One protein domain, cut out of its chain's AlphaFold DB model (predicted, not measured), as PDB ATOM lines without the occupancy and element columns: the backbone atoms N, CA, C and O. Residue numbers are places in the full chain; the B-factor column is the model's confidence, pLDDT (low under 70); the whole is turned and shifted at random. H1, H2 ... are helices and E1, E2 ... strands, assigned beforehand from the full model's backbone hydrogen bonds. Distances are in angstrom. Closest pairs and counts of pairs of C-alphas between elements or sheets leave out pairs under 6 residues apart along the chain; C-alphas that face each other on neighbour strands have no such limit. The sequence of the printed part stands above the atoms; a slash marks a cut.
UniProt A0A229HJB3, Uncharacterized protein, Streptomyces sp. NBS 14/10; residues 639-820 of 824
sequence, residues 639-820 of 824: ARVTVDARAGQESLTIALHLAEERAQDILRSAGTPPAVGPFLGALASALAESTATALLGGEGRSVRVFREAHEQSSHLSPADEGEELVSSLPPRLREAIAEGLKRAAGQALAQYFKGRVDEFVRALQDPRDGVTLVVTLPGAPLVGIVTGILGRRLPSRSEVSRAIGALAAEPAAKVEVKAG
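Overview. This is residues 639 to 820 of the 824 residues of an uncharacterized protein of Streptomyces sp. NBS 14/10 (UniProt A0A229HJB3). A twisted sheet of five strands makes a wall with helices over one face and no named helix over the other; the long helices H2 and H4 lie side by side across its strands, with H7 beside H4. H6 and H3 sit toward one end of the strands, H5 and H1 toward the other. The printed part has 182 residues, with seven named helices and five named strands in the order E1 E2 H1 H2 E3 H3 H4 H5 E4 H6 H7 E5; the sheet runs E3 E1 E2 E4 E5, mixed, and the class is mixed, helices and strands. It is compact, with a radius of gyration of the C-alphas of 16.5 A, and spans 52 by 31 by 30 A.

Along the chain. Start in the sheet with E1, residues 639 to 644, at C-alpha 639, (67.564, 87.761, 193.610). Beside it find E2, residues 651 to 658, 22.3 A long, and E3, residues 703 to 706; then E4, residues 771 to 778, 22.9 A, and E5, residues 814 to 819, ending at C-alpha 819, (58.329, 83.254, 182.408). The helices are H1, 660 to 670; H2, 676 to 696, 29.4 A; H3, 718 to 728; H4, 731 to 752, 31.2 A, starting at (78.516, 95.638, 206.106); H5, 757 to 764; H6, 780 to 790; and H7, 797 to 809.

Arrangement. Look first at the hairpin E1 and E2, antiparallel, with N 642 and O 653 at 2.8 A. E2 and E4 are antiparallel (N 654 and O 775, 2.8 A), as are E4 and E5 (N 774 and O 816, 2.9 A); E3 and E1 are parallel (N 704 and O 641, 2.8 A). H2, H4, H5 and H6 on one face give two layers, a sheet and its helices; H3, on the same face, stands up from the sheet. H2 and H4 touch at Ala 688 and Lys 742, closest C-alphas 5.0 A, at a shallow tilt of 31 degrees, opposite ways. H4 and H7 touch at Ala 744 and Ala 808, closest C-alphas 4.2 A. H5 runs along E5, at 7 degrees on the local plane. H1 only grazes the sheet with residues 660 to 666, and H7 with 806 to 808. In H1 to H7 every O i to N i+4 pair is within hydrogen-bond range.

Size, cuts and confidence. The C-alphas farthest apart are those of Thr 672 and His 710, 53.9 A. The printed part has no cut; the link from E3 to H3 is long, 11 residues. Mean pLDDT of the printed part is 76.5; look for values under 70 in 37 residues, among them 696 to 701 and 707 to 722.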
ATOM      1  N   ALA A 639      66.474  87.601 194.565       85.25
ATOM      2  CA  ALA A 639      67.564  87.761 193.610       85.25
ATOM      3  C   ALA A 639      68.662  86.743 193.903       85.25
ATOM      4  O   ALA A 639      68.976  86.466 195.064       85.25
ATOM      5  N   ARG A 640      69.275  86.235 192.839       83.12
ATOM      6  CA  ARG A 640      70.502  85.450 192.896       83.12
ATOM      7  C   ARG A 640      71.593  86.180 192.125       83.12
ATOM      8  O   ARG A 640      71.348  86.684 191.031       83.12
ATOM      9  N   VAL A 641      72.778  86.248 192.716       82.94
ATOM     10  CA  VAL A 641      73.970  86.860 192.135       82.94
ATOM     11  C   VAL A 641      74.971  85.754 191.845       82.94
ATOM     12  O   VAL A 641      75.380  85.035 192.749       82.94
ATOM     13  N   THR A 642      75.377  85.628 190.594       81.62
ATOM     14  CA  THR A 642      76.415  84.702 190.157       81.62
ATOM     15  C   THR A 642      77.608  85.509 189.679       81.62
ATOM     16  O   THR A 642      77.462  86.392 188.836       81.62
ATOM     17  N   VAL A 643      78.782  85.214 190.221       80.56
ATOM     18  CA  VAL A 643      80.061  85.785 189.810       80.56
ATOM     19  C   VAL A 643      80.836  84.693 189.095       80.56
ATOM     20  O   VAL A 643      81.158  83.678 189.702       80.56
ATOM     21  N   ASP A 644      81.118  84.892 187.817       78.31
ATOM     22  CA  ASP A 644      82.022  84.046 187.052       78.31
ATOM     23  C   ASP A 644      83.377  84.735 186.955       78.31
ATOM     24  O   ASP A 644      83.488  85.842 186.426       78.31
ATOM     25  N   ALA A 645      84.390  84.100 187.529       75.12
ATOM     26  CA  ALA A 645      85.762  84.574 187.594       75.12
ATOM     27  C   ALA A 645      86.736  83.694 186.805       75.12
ATOM     28  O   ALA A 645      87.945  83.793 187.001       75.12
ATOM     29  N   ARG A 646      86.229  82.820 185.927       73.62
ATOM     30  CA  ARG A 646      87.063  82.018 185.022       73.62
ATOM     31  C   ARG A 646      87.651  82.915 183.931       73.62
ATOM     32  O   ARG A 646      86.928  83.749 183.372       73.62
ATOM     33  N   ALA A 647      88.940  82.763 183.609       67.75
ATOM     34  CA  ALA A 647      89.584  83.653 182.649       67.75
ATOM     35  C   ALA A 647      88.881  83.583 181.285       67.75
ATOM     36  O   ALA A 647      88.592  82.514 180.748       67.75
ATOM     37  N   GLY A 648      88.572  84.753 180.721       65.25
ATOM     38  CA  GLY A 648      87.846  84.870 179.452       65.25
ATOM     39  C   GLY A 648      86.321  84.704 179.540       65.25
ATOM     40  O   GLY A 648      85.654  84.915 178.527       65.25
ATOM     41  N   GLN A 649      85.758  84.387 180.714       70.56
ATOM     42  CA  GLN A 649      84.305  84.316 180.968       70.56
ATOM     43  C   GLN A 649      83.843  85.257 182.099       70.56
ATOM     44  O   GLN A 649      82.738  85.123 182.627       70.56
ATOM     45  N   GLU A 650      84.682  86.233 182.445       81.12
ATOM     46  CA  GLU A 650      84.491  87.154 183.565       81.12
ATOM     47  C   GLU A 650      83.179  87.935 183.450       81.12
ATOM     48  O   GLU A 650      83.039  88.890 182.674       81.12
ATOM     49  N   SER A 651      82.195  87.527 184.243       82.75
ATOM     50  CA  SER A 651      80.855  88.089 184.174       82.75
ATOM     51  C   SER A 651      80.156  88.042 185.521       82.75
ATOM     52  O   SER A 651      80.425  87.210 186.385       82.75
ATOM     53  N   LEU A 652      79.231  88.974 185.708       83.19
ATOM     54  CA  LEU A 652      78.370  89.029 186.873       83.19
ATOM     55  C   LEU A 652      76.921  88.949 186.410       83.19
ATOM     56  O   LEU A 652      76.435  89.827 185.700       83.19
ATOM     57  N   THR A 653      76.225  87.895 186.818       85.88
ATOM     58  CA  THR A 653      74.829  87.654 186.455       85.88
ATOM     59  C   THR A 653      73.925  87.865 187.661       85.88
ATOM     60  O   THR A 653      74.136  87.273 188.714       85.88
ATOM     61  N   ILE A 654      72.900  88.701 187.508       87.00
ATOM     62  CA  ILE A 654      71.851  88.908 188.506       87.00
ATOM     63  C   ILE A 654      70.551  88.337 187.947       87.00
ATOM     64  O   ILE A 654      69.987  88.882 186.999       87.00
ATOM     65  N   ALA A 655      70.071  87.250 188.545       88.31
ATOM     66  CA  ALA A 655      68.772  86.665 188.247       88.31
ATOM     67  C   ALA A 655      67.757  87.138 189.296       88.31
ATOM     68  O   ALA A 655      67.797  86.708 190.448       88.31
ATOM     69  N   LEU A 656      66.858  88.042 188.908       89.81
ATOM     70  CA  LEU A 656      65.770  88.545 189.741       89.81
ATOM     71  C   LEU A 656      64.484  87.800 189.398       89.81
ATOM     72  O   LEU A 656      63.911  88.018 188.333       89.81
ATOM     73  N   HIS A 657      64.008  86.955 190.306       89.69
ATOM     74  CA  HIS A 657      62.679  86.370 190.217       89.69
ATOM     75  C   HIS A 657      61.668  87.284 190.915       89.69
ATOM     76  O   HIS A 657      61.797  87.572 192.103       89.69
ATOM     77  N   LEU A 658      60.669  87.742 190.166       90.69
ATOM     78  CA  LEU A 658      59.536  88.522 190.645       90.69
ATOM     79  C   LEU A 658      58.331  87.597 190.763       90.69
ATOM     80  O   LEU A 658      57.867  87.056 189.757       90.69
ATOM     81  N   ALA A 659      57.795  87.472 191.974       88.06
ATOM     82  CA  ALA A 659      56.516  86.807 192.179       88.06
ATOM     83  C   ALA A 659      55.410  87.522 191.384       88.06
ATOM     84  O   ALA A 659      55.489  88.738 191.165       88.06
ATOM     85  N   GLU A 660      54.362  86.792 190.995       87.00
ATOM     86  CA  GLU A 660      53.273  87.314 190.154       87.00
ATOM     87  C   GLU A 660      52.701  88.644 190.690       87.00
ATOM     88  O   GLU A 660      52.598  89.624 189.952       87.00
ATOM     89  N   GLU A 661      52.423  88.728 191.996       86.62
ATOM     90  CA  GLU A 661      51.898  89.943 192.641       86.62
ATOM     91  C   GLU A 661      52.850  91.137 192.502       86.62
ATOM     92  O   GLU A 661      52.421  92.257 192.211       86.62
ATOM     93  N   ARG A 662      54.158  90.905 192.655       89.25
ATOM     94  CA  ARG A 662      55.171  91.955 192.531       89.25
ATOM     95  C   ARG A 662      55.351  92.391 191.080       89.25
ATOM     96  O   ARG A 662      55.481  93.588 190.824       89.25
ATOM     97  N   ALA A 663      55.337  91.453 190.137       89.50
ATOM     98  CA  ALA A 663      55.390  91.761 188.711       89.50
ATOM     99  C   ALA A 663      54.164  92.583 188.271       89.50
ATOM    100  O   ALA A 663      54.308  93.584 187.562       89.50
ATOM    101  N   GLN A 664      52.973  92.238 188.771       88.94
ATOM    102  CA  GLN A 664      51.747  93.005 188.548       88.94
ATOM    103  C   GLN A 664      51.782  94.389 189.209       88.94
ATOM    104  O   GLN A 664      51.328  95.351 188.594       88.94
ATOM    105  N   ASP A 665      52.314  94.529 190.431       88.00
ATOM    106  CA  ASP A 665      52.515  95.836 191.085       88.00
ATOM    107  C   ASP A 665      53.411  96.756 190.241       88.00
ATOM    108  O   ASP A 665      53.090  97.929 190.038       88.00
ATOM    109  N   ILE A 666      54.519  96.216 189.721       89.75
ATOM    110  CA  ILE A 666      55.450  96.951 188.854       89.75
ATOM    111  C   ILE A 666      54.738  97.390 187.572       89.75
ATOM    112  O   ILE A 666      54.817  98.563 187.202       89.75
ATOM    113  N   LEU A 667      53.982  96.497 186.929       89.25
ATOM    114  CA  LEU A 667      53.221  96.842 185.728       89.25
ATOM    115  C   LEU A 667      52.122  97.877 186.019       89.25
ATOM    116  O   LEU A 667      51.963  98.830 185.261       89.25
ATOM    117  N   ARG A 668      51.409  97.758 187.147       88.31
ATOM    118  CA  ARG A 668      50.394  98.738 187.576       88.31
ATOM    119  C   ARG A 668      50.991 100.123 187.797       88.31
ATOM    120  O   ARG A 668      50.357 101.114 187.445       88.31
ATOM    121  N   SER A 669      52.214 100.199 188.325       85.31
ATOM    122  CA  SER A 669      52.916 101.475 188.507       85.31
ATOM    123  C   SER A 669      53.207 102.199 187.185       85.31
ATOM    124  O   SER A 669      53.325 103.422 187.175       85.31
ATOM    125  N   ALA A 670      53.258 101.465 186.066       83.00
ATOM    126  CA  ALA A 670      53.435 102.016 184.726       83.00
ATOM    127  C   ALA A 670      52.183 102.744 184.198       83.00
ATOM    128  O   ALA A 670      52.306 103.606 183.332       83.00
ATOM    129  N   GLY A 671      50.986 102.433 184.708       80.38
ATOM    130  CA  GLY A 671      49.717 102.977 184.213       80.38
ATOM    131  C   GLY A 671      49.208 102.311 182.927       80.38
ATOM    132  O   GLY A 671      49.689 101.258 182.509       80.38
ATOM    133  N   THR A 672      48.186 102.906 182.302       81.00
ATOM    134  CA  THR A 672      47.580 102.412 181.053       81.00
ATOM    135  C   THR A 672      47.419 103.566 180.051       81.00
ATOM    136  O   THR A 672      46.632 104.472 180.326       81.00
ATOM    137  N   PRO A 673      48.126 103.560 178.898       77.75
ATOM    138  CA  PRO A 673      49.164 102.599 178.498       77.75
ATOM    139  C   PRO A 673      50.411 102.677 179.405       77.75
ATOM    140  O   PRO A 673      50.649 103.720 180.017       77.75
ATOM    141  N   PRO A 674      51.206 101.596 179.514       76.31
ATOM    142  CA  PRO A 674      52.345 101.540 180.426       76.31
ATOM    143  C   PRO A 674      53.429 102.551 180.036       76.31
ATOM    144  O   PRO A 674      54.071 102.451 178.989       76.31
ATOM    145  N   ALA A 675      53.662 103.528 180.908       81.62
ATOM    146  CA  ALA A 675      54.754 104.476 180.798       81.62
ATOM    147  C   ALA A 675      56.073 103.825 181.244       81.62
ATOM    148  O   ALA A 675      56.200 103.305 182.355       81.62
ATOM    149  N   VAL A 676      57.092 103.912 180.383       80.81
ATOM    150  CA  VAL A 676      58.408 103.284 180.599       80.81
ATOM    151  C   VAL A 676      59.113 103.829 181.851       80.81
ATOM    152  O   VAL A 676      59.761 103.075 182.565       80.81
ATOM    153  N   GLY A 677      58.966 105.122 182.157       83.50
ATOM    154  CA  GLY A 677      59.636 105.763 183.298       83.50
ATOM    155  C   GLY A 677      59.244 105.171 184.662       83.50
ATOM    156  O   GLY A 677      60.117 104.651 185.357       83.50
ATOM    157  N   PRO A 678      57.954 105.209 185.053       85.25
ATOM    158  CA  PRO A 678      57.485 104.612 186.305       85.25
ATOM    159  C   PRO A 678      57.749 103.103 186.402       85.25
ATOM    160  O   PRO A 678      58.207 102.639 187.446       85.25
ATOM    161  N   PHE A 679      57.555 102.365 185.299       87.75
ATOM    162  CA  PHE A 679      57.878 100.936 185.206       87.75
ATOM    163  C   PHE A 679      59.340 100.659 185.575       87.75
ATOM    164  O   PHE A 679      59.625  99.853 186.462       87.75
ATOM    165  N   LEU A 680      60.272 101.372 184.936       84.50
ATOM    166  CA  LEU A 680      61.703 101.228 185.194       84.50
ATOM    167  C   LEU A 680      62.081 101.635 186.618       84.50
ATOM    168  O   LEU A 680      62.929 100.987 187.225       84.50
ATOM    169  N   GLY A 681      61.446 102.675 187.167       83.50
ATOM    170  CA  GLY A 681      61.668 103.098 188.550       83.50
ATOM    171  C   GLY A 681      61.289 102.011 189.561       83.50
ATOM    172  O   GLY A 681      62.089 101.669 190.434       83.50
ATOM    173  N   ALA A 682      60.097 101.423 189.413       86.00
ATOM    174  CA  ALA A 682      59.632 100.343 190.282       86.00
ATOM    175  C   ALA A 682      60.483  99.074 190.128       86.00
ATOM    176  O   ALA A 682      60.838  98.438 191.125       86.00
ATOM    177  N   LEU A 683      60.865  98.744 188.892       87.62
ATOM    178  CA  LEU A 683      61.697  97.584 188.607       87.62
ATOM    179  C   LEU A 683      63.115  97.726 189.183       87.62
ATOM    180  O   LEU A 683      63.619  96.801 189.819       87.62
ATOM    181  N   ALA A 684      63.738  98.894 189.018       81.81
ATOM    182  CA  ALA A 684      65.054  99.178 189.583       81.81
ATOM    183  C   ALA A 684      65.041  99.131 191.122       81.81
ATOM    184  O   ALA A 684      66.002  98.646 191.720       81.81
ATOM    185  N   SER A 685      63.954  99.576 191.768       82.12
ATOM    186  CA  SER A 685      63.788  99.442 193.225       82.12
ATOM    187  C   SER A 685      63.691  97.977 193.650       82.12
ATOM    188  O   SER A 685      64.376  97.563 194.582       82.12
ATOM    189  N   ALA A 686      62.896  97.167 192.941       85.19
ATOM    190  CA  ALA A 686      62.770  95.741 193.235       85.19
ATOM    191  C   ALA A 686      64.114  95.010 193.090       85.19
ATOM    192  O   ALA A 686      64.504  94.250 193.973       85.19
ATOM    193  N   LEU A 687      64.862  95.303 192.023       83.56
ATOM    194  CA  LEU A 687      66.199  94.756 191.828       83.56
ATOM    195  C   LEU A 687      67.158  95.171 192.948       83.56
ATOM    196  O   LEU A 687      67.895  94.330 193.460       83.56
ATOM    197  N   ALA A 688      67.140  96.449 193.340       76.75
ATOM    198  CA  ALA A 688      67.964  96.973 194.425       76.75
ATOM    199  C   ALA A 688      67.717  96.227 195.735       76.75
ATOM    200  O   ALA A 688      68.651  95.718 196.347       76.75
ATOM    201  N   GLU A 689      66.451  96.160 196.149       78.00
ATOM    202  CA  GLU A 689      66.022  95.553 197.408       78.00
ATOM    203  C   GLU A 689      66.390  94.068 197.458       78.00
ATOM    204  O   GLU A 689      66.948  93.599 198.455       78.00
ATOM    205  N   SER A 690      66.133  93.333 196.373       81.12
ATOM    206  CA  SER A 690      66.412  91.900 196.304       81.12
ATOM    207  C   SER A 690      67.906  91.597 196.198       81.12
ATOM    208  O   SER A 690      68.378  90.690 196.876       81.12
ATOM    209  N   THR A 691      68.677  92.371 195.428       78.69
ATOM    210  CA  THR A 691      70.142  92.195 195.322       78.69
ATOM    211  C   THR A 691      70.832  92.555 196.634       78.69
ATOM    212  O   THR A 691      71.719  91.841 197.094       78.69
ATOM    213  N   ALA A 692      70.389  93.635 197.283       74.88
ATOM    214  CA  ALA A 692      70.845  93.995 198.618       74.88
ATOM    215  C   ALA A 692      70.507  92.886 199.618       74.88
ATOM    216  O   ALA A 692      71.367  92.503 200.396       74.88
ATOM    217  N   THR A 693      69.306  92.308 199.558       75.38
ATOM    218  CA  THR A 693      68.937  91.157 200.397       75.38
ATOM    219  C   THR A 693      69.832  89.943 200.120       75.38
ATOM    220  O   THR A 693      70.314  89.334 201.067       75.38
ATOM    221  N   ALA A 694      70.136  89.644 198.855       75.38
ATOM    222  CA  ALA A 694      71.013  88.538 198.469       75.38
ATOM    223  C   ALA A 694      72.464  88.704 198.960       75.38
ATOM    224  O   ALA A 694      73.099  87.718 199.323       75.38
ATOM    225  N   LEU A 695      72.987  89.937 198.978       70.81
ATOM    226  CA  LEU A 695      74.369  90.245 199.374       70.81
ATOM    227  C   LEU A 695      74.528  90.561 200.866       70.81
ATOM    228  O   LEU A 695      75.569  90.284 201.450       70.81
ATOM    229  N   LEU A 696      73.533  91.196 201.486       63.12
ATOM    230  CA  LEU A 696      73.564  91.615 202.892       63.12
ATOM    231  C   LEU A 696      72.980  90.553 203.813       63.12
ATOM    232  O   LEU A 696      73.402  90.476 204.966       63.12
ATOM    233  N   GLY A 697      72.036  89.757 203.303       58.50
ATOM    234  CA  GLY A 697      71.272  88.780 204.067       58.50
ATOM    235  C   GLY A 697      72.106  87.632 204.611       58.50
ATOM    236  O   GLY A 697      71.655  87.016 205.559       58.50
ATOM    237  N   GLY A 698      73.301  87.369 204.060       49.97
ATOM    238  CA  GLY A 698      74.352  86.513 204.640       49.97
ATOM    239  C   GLY A 698      73.991  85.059 204.965       49.97
ATOM    240  O   GLY A 698      74.849  84.330 205.446       49.97
ATOM    241  N   GLU A 699      72.748  84.647 204.737       52.66
ATOM    242  CA  GLU A 699      72.157  83.438 205.320       52.66
ATOM    243  C   GLU A 699      71.475  82.558 204.254       52.66
ATOM    244  O   GLU A 699      70.864  81.542 204.573       52.66
ATOM    245  N   GLY A 700      71.620  82.910 202.968       50.88
ATOM    246  CA  GLY A 700      71.155  82.118 201.831       50.88
ATOM    247  C   GLY A 700      72.241  81.915 200.774       50.88
ATOM    248  O   GLY A 700      73.057  82.802 200.533       50.88
ATOM    249  N   ARG A 701      72.190  80.768 200.079       61.56
ATOM    250  CA  ARG A 701      72.962  80.419 198.860       61.56
ATOM    251  C   ARG A 701      72.541  81.286 197.647       61.56
ATOM    252  O   ARG A 701      72.300  80.792 196.541       61.56
ATOM    253  N   SER A 702      72.329  82.583 197.878       71.94
ATOM    254  CA  SER A 702      71.895  83.593 196.907       71.94
ATOM    255  C   SER A 702      73.063  84.227 196.163       71.94
ATOM    256  O   SER A 702      72.832  84.884 195.154       71.94
ATOM    257  N   VAL A 703      74.296  84.019 196.624       74.19
ATOM    258  CA  VAL A 703      75.518  84.403 195.915       74.19
ATOM    259  C   VAL A 703      76.260  83.138 195.505       74.19
ATOM    260  O   VAL A 703      76.394  82.226 196.315       74.19
ATOM    261  N   ARG A 704      76.719  83.075 194.256       74.62
ATOM    262  CA  ARG A 704      77.541  81.984 193.721       74.62
ATOM    263  C   ARG A 704      78.812  82.549 193.114       74.62
ATOM    264  O   ARG A 704      78.743  83.580 192.448       74.62
ATOM    265  N   VAL A 705      79.936  81.873 193.311       73.00
ATOM    266  CA  VAL A 705      81.226  82.250 192.725       73.00
ATOM    267  C   VAL A 705      81.816  81.057 191.982       73.00
ATOM    268  O   VAL A 705      82.038  80.003 192.566       73.00
ATOM    269  N   PHE A 706      82.068  81.226 190.687       71.00
ATOM    270  CA  PHE A 706      82.784  80.273 189.842       71.00
ATOM    271  C   PHE A 706      84.209  80.789 189.626       71.00
ATOM    272  O   PHE A 706      84.385  81.949 189.267       71.00
ATOM    273  N   ARG A 707      85.225  79.951 189.839       68.44
ATOM    274  CA  ARG A 707      86.652  80.267 189.636       68.44
ATOM    275  C   ARG A 707      87.325  79.153 188.847       68.44
ATOM    276  O   ARG A 707      86.749  78.080 188.681       68.44
ATOM    277  N   GLU A 708      88.533  79.401 188.349       61.25
ATOM    278  CA  GLU A 708      89.329  78.328 187.752       61.25
ATOM    279  C   GLU A 708      89.679  77.267 188.801       61.25
ATOM    280  O   GLU A 708      90.011  77.589 189.943       61.25
ATOM    281  N   ALA A 709      89.628  75.993 188.407       46.88
ATOM    282  CA  ALA A 709      89.782  74.852 189.313       46.88
ATOM    283  C   ALA A 709      91.125  74.835 190.074       46.88
ATOM    284  O   ALA A 709      91.215  74.262 191.157       46.88
ATOM    285  N   HIS A 710      92.163  75.494 189.543       44.31
ATOM    286  CA  HIS A 710      93.467  75.619 190.197       44.31
ATOM    287  C   HIS A 710      93.490  76.687 191.319       44.31
ATOM    288  O   HIS A 710      94.324  76.615 192.223       44.31
ATOM    289  N   GLU A 711      92.547  77.639 191.308       47.38
ATOM    290  CA  GLU A 711      92.374  78.683 192.334       47.38
ATOM    291  C   GLU A 711      91.281  78.348 193.367       47.38
ATOM    292  O   GLU A 711      91.272  78.926 194.462       47.38
ATOM    293  N   GLN A 712      90.391  77.394 193.056       52.47
ATOM    294  CA  GLN A 712      89.394  76.808 193.969       52.47
ATOM    295  C   GLN A 712      90.090  75.947 195.029       52.47
ATOM    296  O   GLN A 712      90.077  74.719 195.033       52.47
ATOM    297  N   SER A 713      90.815  76.614 195.921       45.44
ATOM    298  CA  SER A 713      91.758  75.950 196.815       45.44
ATOM    299  C   SER A 713      91.115  75.336 198.062       45.44
ATOM    300  O   SER A 713      91.820  74.615 198.774       45.44
ATOM    301  N   SER A 714      89.819  75.558 198.313       52.81
ATOM    302  CA  SER A 714      89.123  75.032 199.496       52.81
ATOM    303  C   SER A 714      87.681  74.569 199.283       52.81
ATOM    304  O   SER A 714      87.244  73.761 200.089       52.81
ATOM    305  N   HIS A 715      86.945  74.992 198.244       52.34
ATOM    306  CA  HIS A 715      85.512  74.687 198.113       52.34
ATOM    307  C   HIS A 715      85.130  74.140 196.717       52.34
ATOM    308  O   HIS A 715      85.624  74.609 195.702       52.34
ATOM    309  N   LEU A 716      84.249  73.135 196.676       52.06
ATOM    310  CA  LEU A 716      83.701  72.449 195.496       52.06
ATOM    311  C   LEU A 716      82.360  73.052 195.060       52.06
ATOM    312  O   LEU A 716      81.911  72.822 193.942       52.06
ATOM    313  N   SER A 717      81.705  73.799 195.951       62.09
ATOM    314  CA  SER A 717      80.375  74.362 195.741       62.09
ATOM    315  C   SER A 717      80.467  75.885 195.550       62.09
ATOM    316  O   SER A 717      80.891  76.598 196.469       62.09
ATOM    317  N   PRO A 718      80.032  76.417 194.388       63.78
ATOM    318  CA  PRO A 718      80.029  77.853 194.101       63.78
ATOM    319  C   PRO A 718      79.249  78.683 195.122       63.78
ATOM    320  O   PRO A 718      79.540  79.859 195.340       63.78
ATOM    321  N   ALA A 719      78.222  78.091 195.732       64.94
ATOM    322  CA  ALA A 719      77.388  78.757 196.719       64.94
ATOM    323  C   ALA A 719      78.072  78.898 198.090       64.94
ATOM    324  O   ALA A 719      77.837  79.897 198.767       64.94
ATOM    325  N   ASP A 720      78.936  77.956 198.475       65.44
ATOM    326  CA  ASP A 720      79.696  78.045 199.731       65.44
ATOM    327  C   ASP A 720      80.830  79.070 199.613       65.44
ATOM    328  O   ASP A 720      81.033  79.871 200.525       65.44
ATOM    329  N   GLU A 721      81.480  79.158 198.446       68.31
ATOM    330  CA  GLU A 721      82.386  80.278 198.146       68.31
ATOM    331  C   GLU A 721      81.658  81.627 198.164       68.31
ATOM    332  O   GLU A 721      82.195  82.631 198.631       68.31
ATOM    333  N   GLY A 722      80.416  81.665 197.674       69.50
ATOM    334  CA  GLY A 722      79.565  82.849 197.764       69.50
ATOM    335  C   GLY A 722      79.231  83.229 199.207       69.50
ATOM    336  O   GLY A 722      79.237  84.413 199.547       69.50
ATOM    337  N   GLU A 723      78.987  82.250 200.075       71.44
ATOM    338  CA  GLU A 723      78.765  82.479 201.502       71.44
ATOM    339  C   GLU A 723      80.039  82.969 202.212       71.44
ATOM    340  O   GLU A 723      79.984  83.924 202.997       71.44
ATOM    341  N   GLU A 724      81.205  82.395 201.902       72.06
ATOM    342  CA  GLU A 724      82.503  82.878 202.395       72.06
ATOM    343  C   GLU A 724      82.776  84.317 201.922       72.06
ATOM    344  O   GLU A 724      83.136  85.191 202.719       72.06
ATOM    345  N   LEU A 725      82.519  84.610 200.644       73.75
ATOM    346  CA  LEU A 725      82.620  85.959 200.091       73.75
ATOM    347  C   LEU A 725      81.727  86.931 200.863       73.75
ATOM    348  O   LEU A 725      82.179  87.986 201.300       73.75
ATOM    349  N   VAL A 726      80.450  86.596 201.051       73.88
ATOM    350  CA  VAL A 726      79.525  87.482 201.759       73.88
ATOM    351  C   VAL A 726      79.961  87.657 203.210       73.88
ATOM    352  O   VAL A 726      80.052  88.789 203.684       73.88
ATOM    353  N   SER A 727      80.271  86.573 203.918       72.31
ATOM    354  CA  SER A 727      80.656  86.612 205.333       72.31
ATOM    355  C   SER A 727      81.955  87.389 205.583       72.31
ATOM    356  O   SER A 727      82.029  88.123 206.571       72.31
ATOM    357  N   SER A 728      82.920  87.332 204.661       73.12
ATOM    358  CA  SER A 728      84.182  88.086 204.730       73.12
ATOM    359  C   SER A 728      84.036  89.584 204.424       73.12
ATOM    360  O   SER A 728      84.895  90.385 204.801       73.12
ATOM    361  N   LEU A 729      82.934  90.004 203.791       71.75
ATOM    362  CA  LEU A 729      82.671  91.403 203.458       71.75
ATOM    363  C   LEU A 729      82.130  92.208 204.658       71.75
ATOM    364  O   LEU A 729      81.074  91.863 205.200       71.75
ATOM    365  N   PRO A 730      82.739  93.358 205.019       76.81
ATOM    366  CA  PRO A 730      82.171  94.284 205.999       76.81
ATOM    367  C   PRO A 730      80.811  94.861 205.549       76.81
ATOM    368  O   PRO A 730      80.651  95.150 204.358       76.81
ATOM    369  N   PRO A 731      79.862  95.160 206.463       74.50
ATOM    370  CA  PRO A 731      78.516  95.638 206.106       74.50
ATOM    371  C   PRO A 731      78.505  96.854 205.167       74.50
ATOM    372  O   PRO A 731      77.817  96.862 204.153       74.50
ATOM    373  N   ARG A 732      79.365  97.845 205.438       74.88
ATOM    374  CA  ARG A 732      79.503  99.055 204.604       74.88
ATOM    375  C   ARG A 732      79.964  98.754 203.177       74.88
ATOM    376  O   ARG A 732      79.648  99.501 202.254       74.88
ATOM    377  N   LEU A 733      80.758  97.699 202.998       74.31
ATOM    378  CA  LEU A 733      81.248  97.291 201.688       74.31
ATOM    379  C   LEU A 733      80.162  96.531 200.920       74.31
ATOM    380  O   LEU A 733      79.958  96.807 199.740       74.31
ATOM    381  N   ARG A 734      79.406  95.662 201.602       75.31
ATOM    382  CA  ARG A 734      78.229  94.998 201.024       75.31
ATOM    383  C   ARG A 734      77.198  96.019 200.523       75.31
ATOM    384  O   ARG A 734      76.711  95.887 199.406       75.31
ATOM    385  N   GLU A 735      76.928  97.073 201.299       75.38
ATOM    386  CA  GLU A 735      76.043  98.179 200.891       75.38
ATOM    387  C   GLU A 735      76.561  98.907 199.643       75.38
ATOM    388  O   GLU A 735      75.797  99.181 198.718       75.38
ATOM    389  N   ALA A 736      77.866  99.195 199.586       75.31
ATOM    390  CA  ALA A 736      78.476  99.861 198.436       75.31
ATOM    391  C   ALA A 736      78.402  99.007 197.159       75.31
ATOM    392  O   ALA A 736      78.097  99.540 196.090       75.31
ATOM    393  N   ILE A 737      78.647  97.696 197.271       75.69
ATOM    394  CA  ILE A 737      78.516  96.743 196.159       75.69
ATOM    395  C   ILE A 737      77.054  96.665 195.708       75.69
ATOM    396  O   ILE A 737      76.784  96.802 194.516       75.69
ATOM    397  N   ALA A 738      76.105  96.530 196.641       75.88
ATOM    398  CA  ALA A 738      74.679  96.462 196.327       75.88
ATOM    399  C   ALA A 738      74.179  97.718 195.588       75.88
ATOM    400  O   ALA A 738      73.512  97.602 194.559       75.88
ATOM    401  N   GLU A 739      74.545  98.920 196.052       75.94
ATOM    402  CA  GLU A 739      74.156 100.174 195.390       75.94
ATOM    403  C   GLU A 739      74.826 100.329 194.013       75.94
ATOM    404  O   GLU A 739      74.244 100.891 193.081       75.94
ATOM    405  N   GLY A 740      76.040  99.799 193.857       76.81
ATOM    406  CA  GLY A 740      76.733  99.766 192.577       76.81
ATOM    407  C   GLY A 740      76.080  98.856 191.549       76.81
ATOM    408  O   GLY A 740      75.809  99.289 190.427       76.81
ATOM    409  N   LEU A 741      75.776  97.621 191.949       76.38
ATOM    410  CA  LEU A 741      75.080  96.651 191.106       76.38
ATOM    411  C   LEU A 741      73.691  97.141 190.716       76.38
ATOM    412  O   LEU A 741      73.322  97.065 189.548       76.38
ATOM    413  N   LYS A 742      72.958  97.737 191.662       76.81
ATOM    414  CA  LYS A 742      71.687  98.412 191.388       76.81
ATOM    415  C   LYS A 742      71.822  99.451 190.276       76.81
ATOM    416  O   LYS A 742      70.982  99.484 189.381       76.81
ATOM    417  N   ARG A 743      72.849 100.308 190.327       78.19
ATOM    418  CA  ARG A 743      73.057 101.347 189.307       78.19
ATOM    419  C   ARG A 743      73.341 100.733 187.937       78.19
ATOM    420  O   ARG A 743      72.685 101.113 186.970       78.19
ATOM    421  N   ALA A 744      74.277  99.789 187.865       78.56
ATOM    422  CA  ALA A 744      74.676  99.162 186.606       78.56
ATOM    423  C   ALA A 744      73.529  98.353 185.979       78.56
ATOM    424  O   ALA A 744      73.168  98.559 184.822       78.56
ATOM    425  N   ALA A 745      72.882  97.496 186.767       79.31
ATOM    426  CA  ALA A 745      71.784  96.676 186.283       79.31
ATOM    427  C   ALA A 745      70.519  97.503 185.990       79.31
ATOM    428  O   ALA A 745      69.830  97.244 185.008       79.31
ATOM    429  N   GLY A 746      70.247  98.558 186.768       79.69
ATOM    430  CA  GLY A 746      69.176  99.512 186.468       79.69
ATOM    431  C   GLY A 746      69.378 100.226 185.128       79.69
ATOM    432  O   GLY A 746      68.420 100.399 184.375       79.69
ATOM    433  N   GLN A 747      70.620 100.582 184.786       81.06
ATOM    434  CA  GLN A 747      70.954 101.170 183.488       81.06
ATOM    435  C   GLN A 747      70.780 100.166 182.337       81.06
ATOM    436  O   GLN A 747      70.190 100.521 181.315       81.06
ATOM    437  N   ALA A 748      71.215  98.914 182.516       83.25
ATOM    438  CA  ALA A 748      71.008  97.844 181.537       83.25
ATOM    439  C   ALA A 748      69.512  97.587 181.276       83.25
ATOM    440  O   ALA A 748      69.070  97.552 180.126       83.25
ATOM    441  N   LEU A 749      68.703  97.501 182.338       85.12
ATOM    442  CA  LEU A 749      67.249  97.341 182.230       85.12
ATOM    443  C   LEU A 749      66.587  98.545 181.552       85.12
ATOM    444  O   LEU A 749      65.699  98.366 180.717       85.12
ATOM    445  N   ALA A 750      67.034  99.766 181.862       83.38
ATOM    446  CA  ALA A 750      66.517 100.978 181.232       83.38
ATOM    447  C   ALA A 750      66.766 101.009 179.719       83.38
ATOM    448  O   ALA A 750      65.897 101.436 178.956       83.38
ATOM    449  N   GLN A 751      67.932 100.535 179.280       84.31
ATOM    450  CA  GLN A 751      68.248 100.399 177.860       84.31
ATOM    451  C   GLN A 751      67.433  99.277 177.205       84.31
ATOM    452  O   GLN A 751      66.889  99.483 176.120       84.31
ATOM    453  N   TYR A 752      67.303  98.123 177.868       86.56
ATOM    454  CA  TYR A 752      66.575  96.967 177.340       86.56
ATOM    455  C   TYR A 752      65.088  97.260 177.116       86.56
ATOM    456  O   TYR A 752      64.567  97.059 176.019       86.56
ATOM    457  N   PHE A 753      64.410  97.793 178.137       87.25
ATOM    458  CA  PHE A 753      62.962  98.008 178.111       87.25
ATOM    459  C   PHE A 753      62.520  99.248 177.335       87.25
ATOM    460  O   PHE A 753      61.318  99.507 177.225       87.25
ATOM    461  N   LYS A 754      63.452  99.992 176.731       84.06
ATOM    462  CA  LYS A 754      63.125 101.063 175.791       84.06
ATOM    463  C   LYS A 754      62.463 100.468 174.539       84.06
ATOM    464  O   LYS A 754      63.132 100.110 173.577       84.06
ATOM    465  N   GLY A 755      61.136 100.360 174.574       79.88
ATOM    466  CA  GLY A 755      60.321  99.760 173.512       79.88
ATOM    467  C   GLY A 755      60.098  98.245 173.626       79.88
ATOM    468  O   GLY A 755      59.583  97.667 172.680       79.88
ATOM    469  N   ARG A 756      60.458  97.602 174.751       87.56
ATOM    470  CA  ARG A 756      60.297  96.141 174.966       87.56
ATOM    471  C   ARG A 756      59.469  95.766 176.198       87.56
ATOM    472  O   ARG A 756      59.570  94.655 176.707       87.56
ATOM    473  N   VAL A 757      58.645  96.684 176.706       86.25
ATOM    474  CA  VAL A 757      57.771  96.410 177.866       86.25
ATOM    475  C   VAL A 757      56.815  95.242 177.578       86.25
ATOM    476  O   VAL A 757      56.521  94.459 178.475       86.25
ATOM    477  N   ASP A 758      56.411  95.055 176.320       86.44
ATOM    478  CA  ASP A 758      55.529  93.959 175.905       86.44
ATOM    479  C   ASP A 758      56.120  92.563 176.157       86.44
ATOM    480  O   ASP A 758      55.368  91.623 176.404       86.44
ATOM    481  N   GLU A 759      57.448  92.402 176.150       89.06
ATOM    482  CA  GLU A 759      58.088  91.123 176.492       89.06
ATOM    483  C   GLU A 759      57.858  90.752 177.962       89.06
ATOM    484  O   GLU A 759      57.574  89.596 178.274       89.06
ATOM    485  N   PHE A 760      57.897  91.742 178.860       89.44
ATOM    486  CA  PHE A 760      57.555  91.558 180.271       89.44
ATOM    487  C   PHE A 760      56.079  91.205 180.450       89.44
ATOM    488  O   PHE A 760      55.747  90.310 181.222       89.44
ATOM    489  N   VAL A 761      55.193  91.876 179.706       88.38
ATOM    490  CA  VAL A 761      53.751  91.590 179.738       88.38
ATOM    491  C   VAL A 761      53.468  90.166 179.261       88.38
ATOM    492  O   VAL A 761      52.703  89.460 179.910       88.38
ATOM    493  N   ARG A 762      54.110  89.715 178.175       88.12
ATOM    494  CA  ARG A 762      53.970  88.341 177.670       88.12
ATOM    495  C   ARG A 762      54.472  87.307 178.670       88.12
ATOM    496  O   ARG A 762      53.786  86.318 178.894       88.12
ATOM    497  N   ALA A 763      55.631  87.541 179.287       88.19
ATOM    498  CA  ALA A 763      56.169  86.635 180.301       88.19
ATOM    499  C   ALA A 763      55.254  86.533 181.532       88.19
ATOM    500  O   ALA A 763      55.110  85.453 182.087       88.19
ATOM    501  N   LEU A 764      54.607  87.635 181.927       86.88
ATOM    502  CA  LEU A 764      53.650  87.665 183.040       86.88
ATOM    503  C   LEU A 764      52.307  86.987 182.715       86.88
ATOM    504  O   LEU A 764      51.575  86.627 183.629       86.88
ATOM    505  N   GLN A 765      51.957  86.853 181.433       84.62
ATOM    506  CA  GLN A 765      50.734  86.176 180.978       84.62
ATOM    507  C   GLN A 765      50.899  84.654 180.831       84.62
ATOM    508  O   GLN A 765      49.908  83.962 180.606       84.62
ATOM    509  N   ASP A 766      52.125  84.132 180.925       83.94
ATOM    510  CA  ASP A 766      52.392  82.691 180.919       83.94
ATOM    511  C   ASP A 766      51.823  82.047 182.206       83.94
ATOM    512  O   ASP A 766      51.860  82.673 183.266       83.94
ATOM    513  N   PRO A 767      51.290  80.811 182.150       75.31
ATOM    514  CA  PRO A 767      50.741  80.123 183.325       75.31
ATOM    515  C   PRO A 767      51.770  79.820 184.431       75.31
ATOM    516  O   PRO A 767      51.375  79.451 185.538       75.31
ATOM    517  N   ARG A 768      53.076  79.936 184.159       75.56
ATOM    518  CA  ARG A 768      54.140  79.747 185.157       75.56
ATOM    519  C   ARG A 768      54.148  80.867 186.208       75.56
ATOM    520  O   ARG A 768      53.986  82.037 185.887       75.56
ATOM    521  N   ASP A 769      54.410  80.515 187.470       74.81
ATOM    522  CA  ASP A 769      54.411  81.464 188.598       74.81
ATOM    523  C   ASP A 769      55.528  82.517 188.469       74.81
ATOM    524  O   ASP A 769      56.712  82.211 188.634       74.81
ATOM    525  N   GLY A 770      55.146  83.767 188.193       85.25
ATOM    526  CA  GLY A 770      56.033  84.931 188.197       85.25
ATOM    527  C   GLY A 770      56.883  85.132 186.935       85.25
ATOM    528  O   GLY A 770      56.695  84.495 185.901       85.25
ATOM    529  N   VAL A 771      57.832  86.069 187.016       89.75
ATOM    530  CA  VAL A 771      58.732  86.458 185.914       89.75
ATOM    531  C   VAL A 771      60.163  86.534 186.426       89.75
ATOM    532  O   VAL A 771      60.419  87.161 187.454       89.75
ATOM    533  N   THR A 772      61.118  85.969 185.693       90.56
ATOM    534  CA  THR A 772      62.544  86.153 185.967       90.56
ATOM    535  C   THR A 772      63.198  87.082 184.955       90.56
ATOM    536  O   THR A 772      63.063  86.921 183.744       90.56
ATOM    537  N   LEU A 773      63.973  88.029 185.480       91.19
ATOM    538  CA  LEU A 773      64.868  88.895 184.726       91.19
ATOM    539  C   LEU A 773      66.307  88.467 184.978       91.19
ATOM    540  O   LEU A 773      66.745  88.440 186.128       91.19
ATOM    541  N   VAL A 774      67.039  88.153 183.917       89.31
ATOM    542  CA  VAL A 774      68.466  87.823 183.989       89.31
ATOM    543  C   VAL A 774      69.247  88.994 183.419       89.31
ATOM    544  O   VAL A 774      69.063  89.342 182.256       89.31
ATOM    545  N   VAL A 775      70.097  89.610 184.235       87.62
ATOM    546  CA  VAL A 775      70.991  90.697 183.824       87.62
ATOM    547  C   VAL A 775      72.426  90.203 183.917       87.62
ATOM    548  O   VAL A 775      72.930  90.006 185.021       87.62
ATOM    549  N   THR A 776      73.088  90.023 182.778       87.25
ATOM    550  CA  THR A 776      74.499  89.632 182.696       87.25
ATOM    551  C   THR A 776      75.340  90.854 182.364       87.25
ATOM    552  O   THR A 776      75.204  91.453 181.295       87.25
ATOM    553  N   LEU A 777      76.201  91.227 183.302       83.81
ATOM    554  CA  LEU A 777      77.120  92.348 183.211       83.81
ATOM    555  C   LEU A 777      78.526  91.796 182.930       83.81
ATOM    556  O   LEU A 777      79.058  91.067 183.772       83.81
ATOM    557  N   PRO A 778      79.131  92.105 181.772       76.94
ATOM    558  CA  PRO A 778      80.553  91.857 181.572       76.94
ATOM    559  C   PRO A 778      81.347  92.736 182.544       76.94
ATOM    560  O   PRO A 778      80.928  93.851 182.866       76.94
ATOM    561  N   GLY A 779      82.445  92.223 183.101       67.12
ATOM    562  CA  GLY A 779      83.225  93.062 184.005       67.12
ATOM    563  C   GLY A 779      84.319  92.375 184.804       67.12
ATOM    564  O   GLY A 779      84.161  92.148 186.006       67.12
ATOM    565  N   ALA A 780      85.486  92.240 184.175       60.88
ATOM    566  CA  ALA A 780      86.774  91.955 184.813       60.88
ATOM    567  C   ALA A 780      87.050  92.749 186.117       60.88
ATOM    568  O   ALA A 780      87.568  92.172 187.072       60.88
ATOM    569  N   PRO A 781      86.703  94.055 186.246       69.31
ATOM    570  CA  PRO A 781      87.117  94.844 187.410       69.31
ATOM    571  C   PRO A 781      86.432  94.446 188.721       69.31
ATOM    572  O   PRO A 781      87.048  94.510 189.783       69.31
ATOM    573  N   LEU A 782      85.146  94.080 188.673       67.50
ATOM    574  CA  LEU A 782      84.368  93.709 189.862       67.50
ATOM    575  C   LEU A 782      84.610  92.240 190.223       67.50
ATOM    576  O   LEU A 782      84.748  91.918 191.403       67.50
ATOM    577  N   VAL A 783      84.776  91.391 189.207       72.94
ATOM    578  CA  VAL A 783      85.270  90.017 189.347       72.94
ATOM    579  C   VAL A 783      86.645  90.004 190.025       72.94
ATOM    580  O   VAL A 783      86.818  89.311 191.022       72.94
ATOM    581  N   GLY A 784      87.576  90.865 189.597       70.81
ATOM    582  CA  GLY A 784      88.903  91.020 190.210       70.81
ATOM    583  C   GLY A 784      88.880  91.471 191.679       70.81
ATOM    584  O   GLY A 784      89.781  91.160 192.458       70.81
ATOM    585  N   ILE A 785      87.836  92.195 192.093       74.06
ATOM    586  CA  ILE A 785      87.619  92.532 193.506       74.06
ATOM    587  C   ILE A 785      87.127  91.309 194.280       74.06
ATOM    588  O   ILE A 785      87.621  91.056 195.378       74.06
ATOM    589  N   VAL A 786      86.178  90.555 193.719       70.25
ATOM    590  CA  VAL A 786      85.653  89.326 194.331       70.25
ATOM    591  C   VAL A 786      86.764  88.290 194.510       70.25
ATOM    592  O   VAL A 786      86.923  87.759 195.611       70.25
ATOM    593  N   THR A 787      87.589  88.065 193.484       68.75
ATOM    594  CA  THR A 787      88.747  87.160 193.570       68.75
ATOM    595  C   THR A 787      89.777  87.657 194.582       68.75
ATOM    596  O   THR A 787      90.281  86.867 195.378       68.75
ATOM    597  N   GLY A 788      90.027  88.971 194.643       70.81
ATOM    598  CA  GLY A 788      90.878  89.583 195.664       70.81
ATOM    599  C   GLY A 788      90.392  89.327 197.097       70.81
ATOM    600  O   GLY A 788      91.191  88.933 197.944       70.81
ATOM    601  N   ILE A 789      89.090  89.491 197.366       72.56
ATOM    602  CA  ILE A 789      88.494  89.256 198.695       72.56
ATOM    603  C   ILE A 789      88.654  87.799 199.118       72.56
ATOM    604  O   ILE A 789      89.079  87.532 200.243       72.56
ATOM    605  N   LEU A 790      88.372  86.868 198.207       67.88
ATOM    606  CA  LEU A 790      88.536  85.435 198.453       67.88
ATOM    607  C   LEU A 790      90.017  85.047 198.611       67.88
ATOM    608  O   LEU A 790      90.346  84.151 199.380       67.88
ATOM    609  N   GLY A 791      90.930  85.791 197.981       67.31
ATOM    610  CA  GLY A 791      92.373  85.763 198.247       67.31
ATOM    611  C   GLY A 791      92.803  86.488 199.534       67.31
ATOM    612  O   GLY A 791      93.989  86.765 199.712       67.31
ATOM    613  N   ARG A 792      91.859  86.827 200.426       72.62
ATOM    614  CA  ARG A 792      92.047  87.561 201.697       72.62
ATOM    615  C   ARG A 792      92.585  88.989 201.558       72.62
ATOM    616  O   ARG A 792      93.058  89.577 202.533       72.62
ATOM    617  N   ARG A 793      92.467  89.594 200.375       78.75
ATOM    618  CA  ARG A 793      92.735  91.018 200.147       78.75
ATOM    619  C   ARG A 793      91.431  91.803 200.221       78.75
ATOM    620  O   ARG A 793      90.614  91.777 199.307       78.75
ATOM    621  N   LEU A 794      91.271  92.586 201.282       74.25
ATOM    622  CA  LEU A 794      90.151  93.517 201.383       74.25
ATOM    623  C   LEU A 794      90.351  94.705 200.423       74.25
ATOM    624  O   LEU A 794      91.386  95.373 200.492       74.25
ATOM    625  N   PRO A 795      89.380  95.002 199.545       75.88
ATOM    626  CA  PRO A 795      89.463  96.126 198.629       75.88
ATOM    627  C   PRO A 795      89.179  97.440 199.364       75.88
ATOM    628  O   PRO A 795      88.359  97.526 200.283       75.88
ATOM    629  N   SER A 796      89.822  98.508 198.914       77.56
ATOM    630  CA  SER A 796      89.507  99.868 199.338       77.56
ATOM    631  C   SER A 796      88.182 100.347 198.732       77.56
ATOM    632  O   SER A 796      87.765  99.947 197.642       77.56
ATOM    633  N   ARG A 797      87.516 101.292 199.407       71.94
ATOM    634  CA  ARG A 797      86.257 101.891 198.922       71.94
ATOM    635  C   ARG A 797      86.408 102.549 197.542       71.94
ATOM    636  O   ARG A 797      85.461 102.561 196.760       71.94
ATOM    637  N   SER A 798      87.584 103.099 197.242       76.75
ATOM    638  CA  SER A 798      87.884 103.735 195.955       76.75
ATOM    639  C   SER A 798      88.108 102.720 194.831       76.75
ATOM    640  O   SER A 798      87.747 103.005 193.691       76.75
ATOM    641  N   GLU A 799      88.663 101.538 195.115       78.12
ATOM    642  CA  GLU A 799      88.730 100.423 194.155       78.12
ATOM    643  C   GLU A 799      87.325  99.932 193.799       78.12
ATOM    644  O   GLU A 799      86.981  99.857 192.622       78.12
ATOM    645  N   VAL A 800      86.474  99.726 194.806       74.81
ATOM    646  CA  VAL A 800      85.083  99.271 194.623       74.81
ATOM    647  C   VAL A 800      84.272 100.290 193.832       74.81
ATOM    648  O   VAL A 800      83.610  99.939 192.859       74.81
ATOM    649  N   SER A 801      84.377 101.576 194.179       74.25
ATOM    650  CA  SER A 801      83.691 102.640 193.442       74.25
ATOM    651  C   SER A 801      84.155 102.752 191.986       74.25
ATOM    652  O   SER A 801      83.336 103.070 191.125       74.25
ATOM    653  N   ARG A 802      85.442 102.511 191.698       79.12
ATOM    654  CA  ARG A 802      85.966 102.508 190.323       79.12
ATOM    655  C   ARG A 802      85.469 101.304 189.532       79.12
ATOM    656  O   ARG A 802      85.017 101.489 188.409       79.12
ATOM    657  N   ALA A 803      85.497 100.108 190.121       75.50
ATOM    658  CA  ALA A 803      84.998  98.896 189.474       75.50
ATOM    659  C   ALA A 803      83.496  98.984 189.166       75.50
ATOM    660  O   ALA A 803      83.075  98.673 188.058       75.50
ATOM    661  N   ILE A 804      82.700  99.504 190.106       71.38
ATOM    662  CA  ILE A 804      81.274  99.796 189.893       71.38
ATOM    663  C   ILE A 804      81.078 100.823 188.769       71.38
ATOM    664  O   ILE A 804      80.175 100.677 187.947       71.38
ATOM    665  N   GLY A 805      81.901 101.876 188.744       70.88
ATOM    666  CA  GLY A 805      81.851 102.900 187.702       70.88
ATOM    667  C   GLY A 805      82.139 102.335 186.310       70.88
ATOM    668  O   GLY A 805      81.441 102.690 185.365       70.88
ATOM    669  N   ALA A 806      83.110 101.425 186.201       74.44
ATOM    670  CA  ALA A 806      83.416 100.718 184.960       74.44
ATOM    671  C   ALA A 806      82.239  99.834 184.508       74.44
ATOM    672  O   ALA A 806      81.817  99.930 183.361       74.44
ATOM    673  N   LEU A 807      81.639  99.078 185.432       69.06
ATOM    674  CA  LEU A 807      80.501  98.194 185.151       69.06
ATOM    675  C   LEU A 807      79.275  98.947 184.601       69.06
ATOM    676  O   LEU A 807      78.587  98.463 183.711       69.06
ATOM    677  N   ALA A 808      78.991 100.146 185.124       65.31
ATOM    678  CA  ALA A 808      77.877 100.978 184.658       65.31
ATOM    679  C   ALA A 808      78.158 101.676 183.310       65.31
ATOM    680  O   ALA A 808      77.230 102.130 182.639       65.31
ATOM    681  N   ALA A 809      79.428 101.798 182.921       64.75
ATOM    682  CA  ALA A 809      79.833 102.423 181.667       64.75
ATOM    683  C   ALA A 809      79.874 101.432 180.489       64.75
ATOM    684  O   ALA A 809      79.891 101.875 179.340       64.75
ATOM    685  N   GLU A 810      79.870 100.121 180.747       64.56
ATOM    686  CA  GLU A 810      79.941  99.103 179.699       64.56
ATOM    687  C   GLU A 810      78.584  98.891 178.991       64.56
ATOM    688  O   GLU A 810      77.595  98.518 179.622       64.56
ATOM    689  N   PRO A 811      78.508  99.087 177.658       54.22
ATOM    690  CA  PRO A 811      77.269  98.947 176.887       54.22
ATOM    691  C   PRO A 811      76.906  97.492 176.532       54.22
ATOM    692  O   PRO A 811      75.900  97.266 175.865       54.22
ATOM    693  N   ALA A 812      77.712  96.504 176.936       62.56
ATOM    694  CA  ALA A 812      77.579  95.100 176.533       62.56
ATOM    695  C   ALA A 812      76.722  94.240 177.490       62.56
ATOM    696  O   ALA A 812      76.764  93.013 177.426       62.56
ATOM    697  N   ALA A 813      75.936  94.861 178.375       77.19
ATOM    698  CA  ALA A 813      75.043  94.142 179.279       77.19
ATOM    699  C   ALA A 813      73.957  93.367 178.509       77.19
ATOM    700  O   ALA A 813      73.207  93.944 177.716       77.19
ATOM    701  N   LYS A 814      73.834  92.064 178.778       86.19
ATOM    702  CA  LYS A 814      72.766  91.216 178.230       86.19
ATOM    703  C   LYS A 814      71.609  91.163 179.226       86.19
ATOM    704  O   LYS A 814      71.827  90.976 180.420       86.19
ATOM    705  N   VAL A 815      70.382  91.316 178.735       87.25
ATOM    706  CA  VAL A 815      69.163  91.187 179.540       87.25
ATOM    707  C   VAL A 815      68.245  90.161 178.886       87.25
ATOM    708  O   VAL A 815      68.038  90.213 177.675       87.25
ATOM    709  N   GLU A 816      67.702  89.245 179.685       89.62
ATOM    710  CA  GLU A 816      66.695  88.268 179.265       89.62
ATOM    711  C   GLU A 816      65.469  88.335 180.180       89.62
ATOM    712  O   GLU A 816      65.593  88.511 181.396       89.62
ATOM    713  N   VAL A 817      64.283  88.152 179.594       89.62
ATOM    714  CA  VAL A 817      63.001  88.074 180.303       89.62
ATOM    715  C   VAL A 817      62.419  86.683 180.089       89.62
ATOM    716  O   VAL A 817      62.201  86.273 178.950       89.62
ATOM    717  N   LYS A 818      62.180  85.948 181.175       87.06
ATOM    718  CA  LYS A 818      61.675  84.569 181.136       87.06
ATOM    719  C   LYS A 818      60.453  84.423 182.037       87.06
ATOM    720  O   LYS A 818      60.407  85.002 183.120       87.06
ATOM    721  N   ALA A 819      59.470  83.648 181.588       83.50
ATOM    722  CA  ALA A 819      58.329  83.254 182.408       83.50
ATOM    723  C   ALA A 819      58.751  82.240 183.483       83.50
ATOM    724  O   ALA A 819      59.586  81.365 183.224       83.50
ATOM    725  N   GLY A 820      58.161  82.335 184.673       77.06
ATOM    726  CA  GLY A 820      58.510  81.487 185.808       77.06
ATOM    727  C   GLY A 820      59.861  81.831 186.440       77.06
ATOM    728  O   GLY A 820      60.402  82.925 186.270       77.06
TER     729      GLY A 820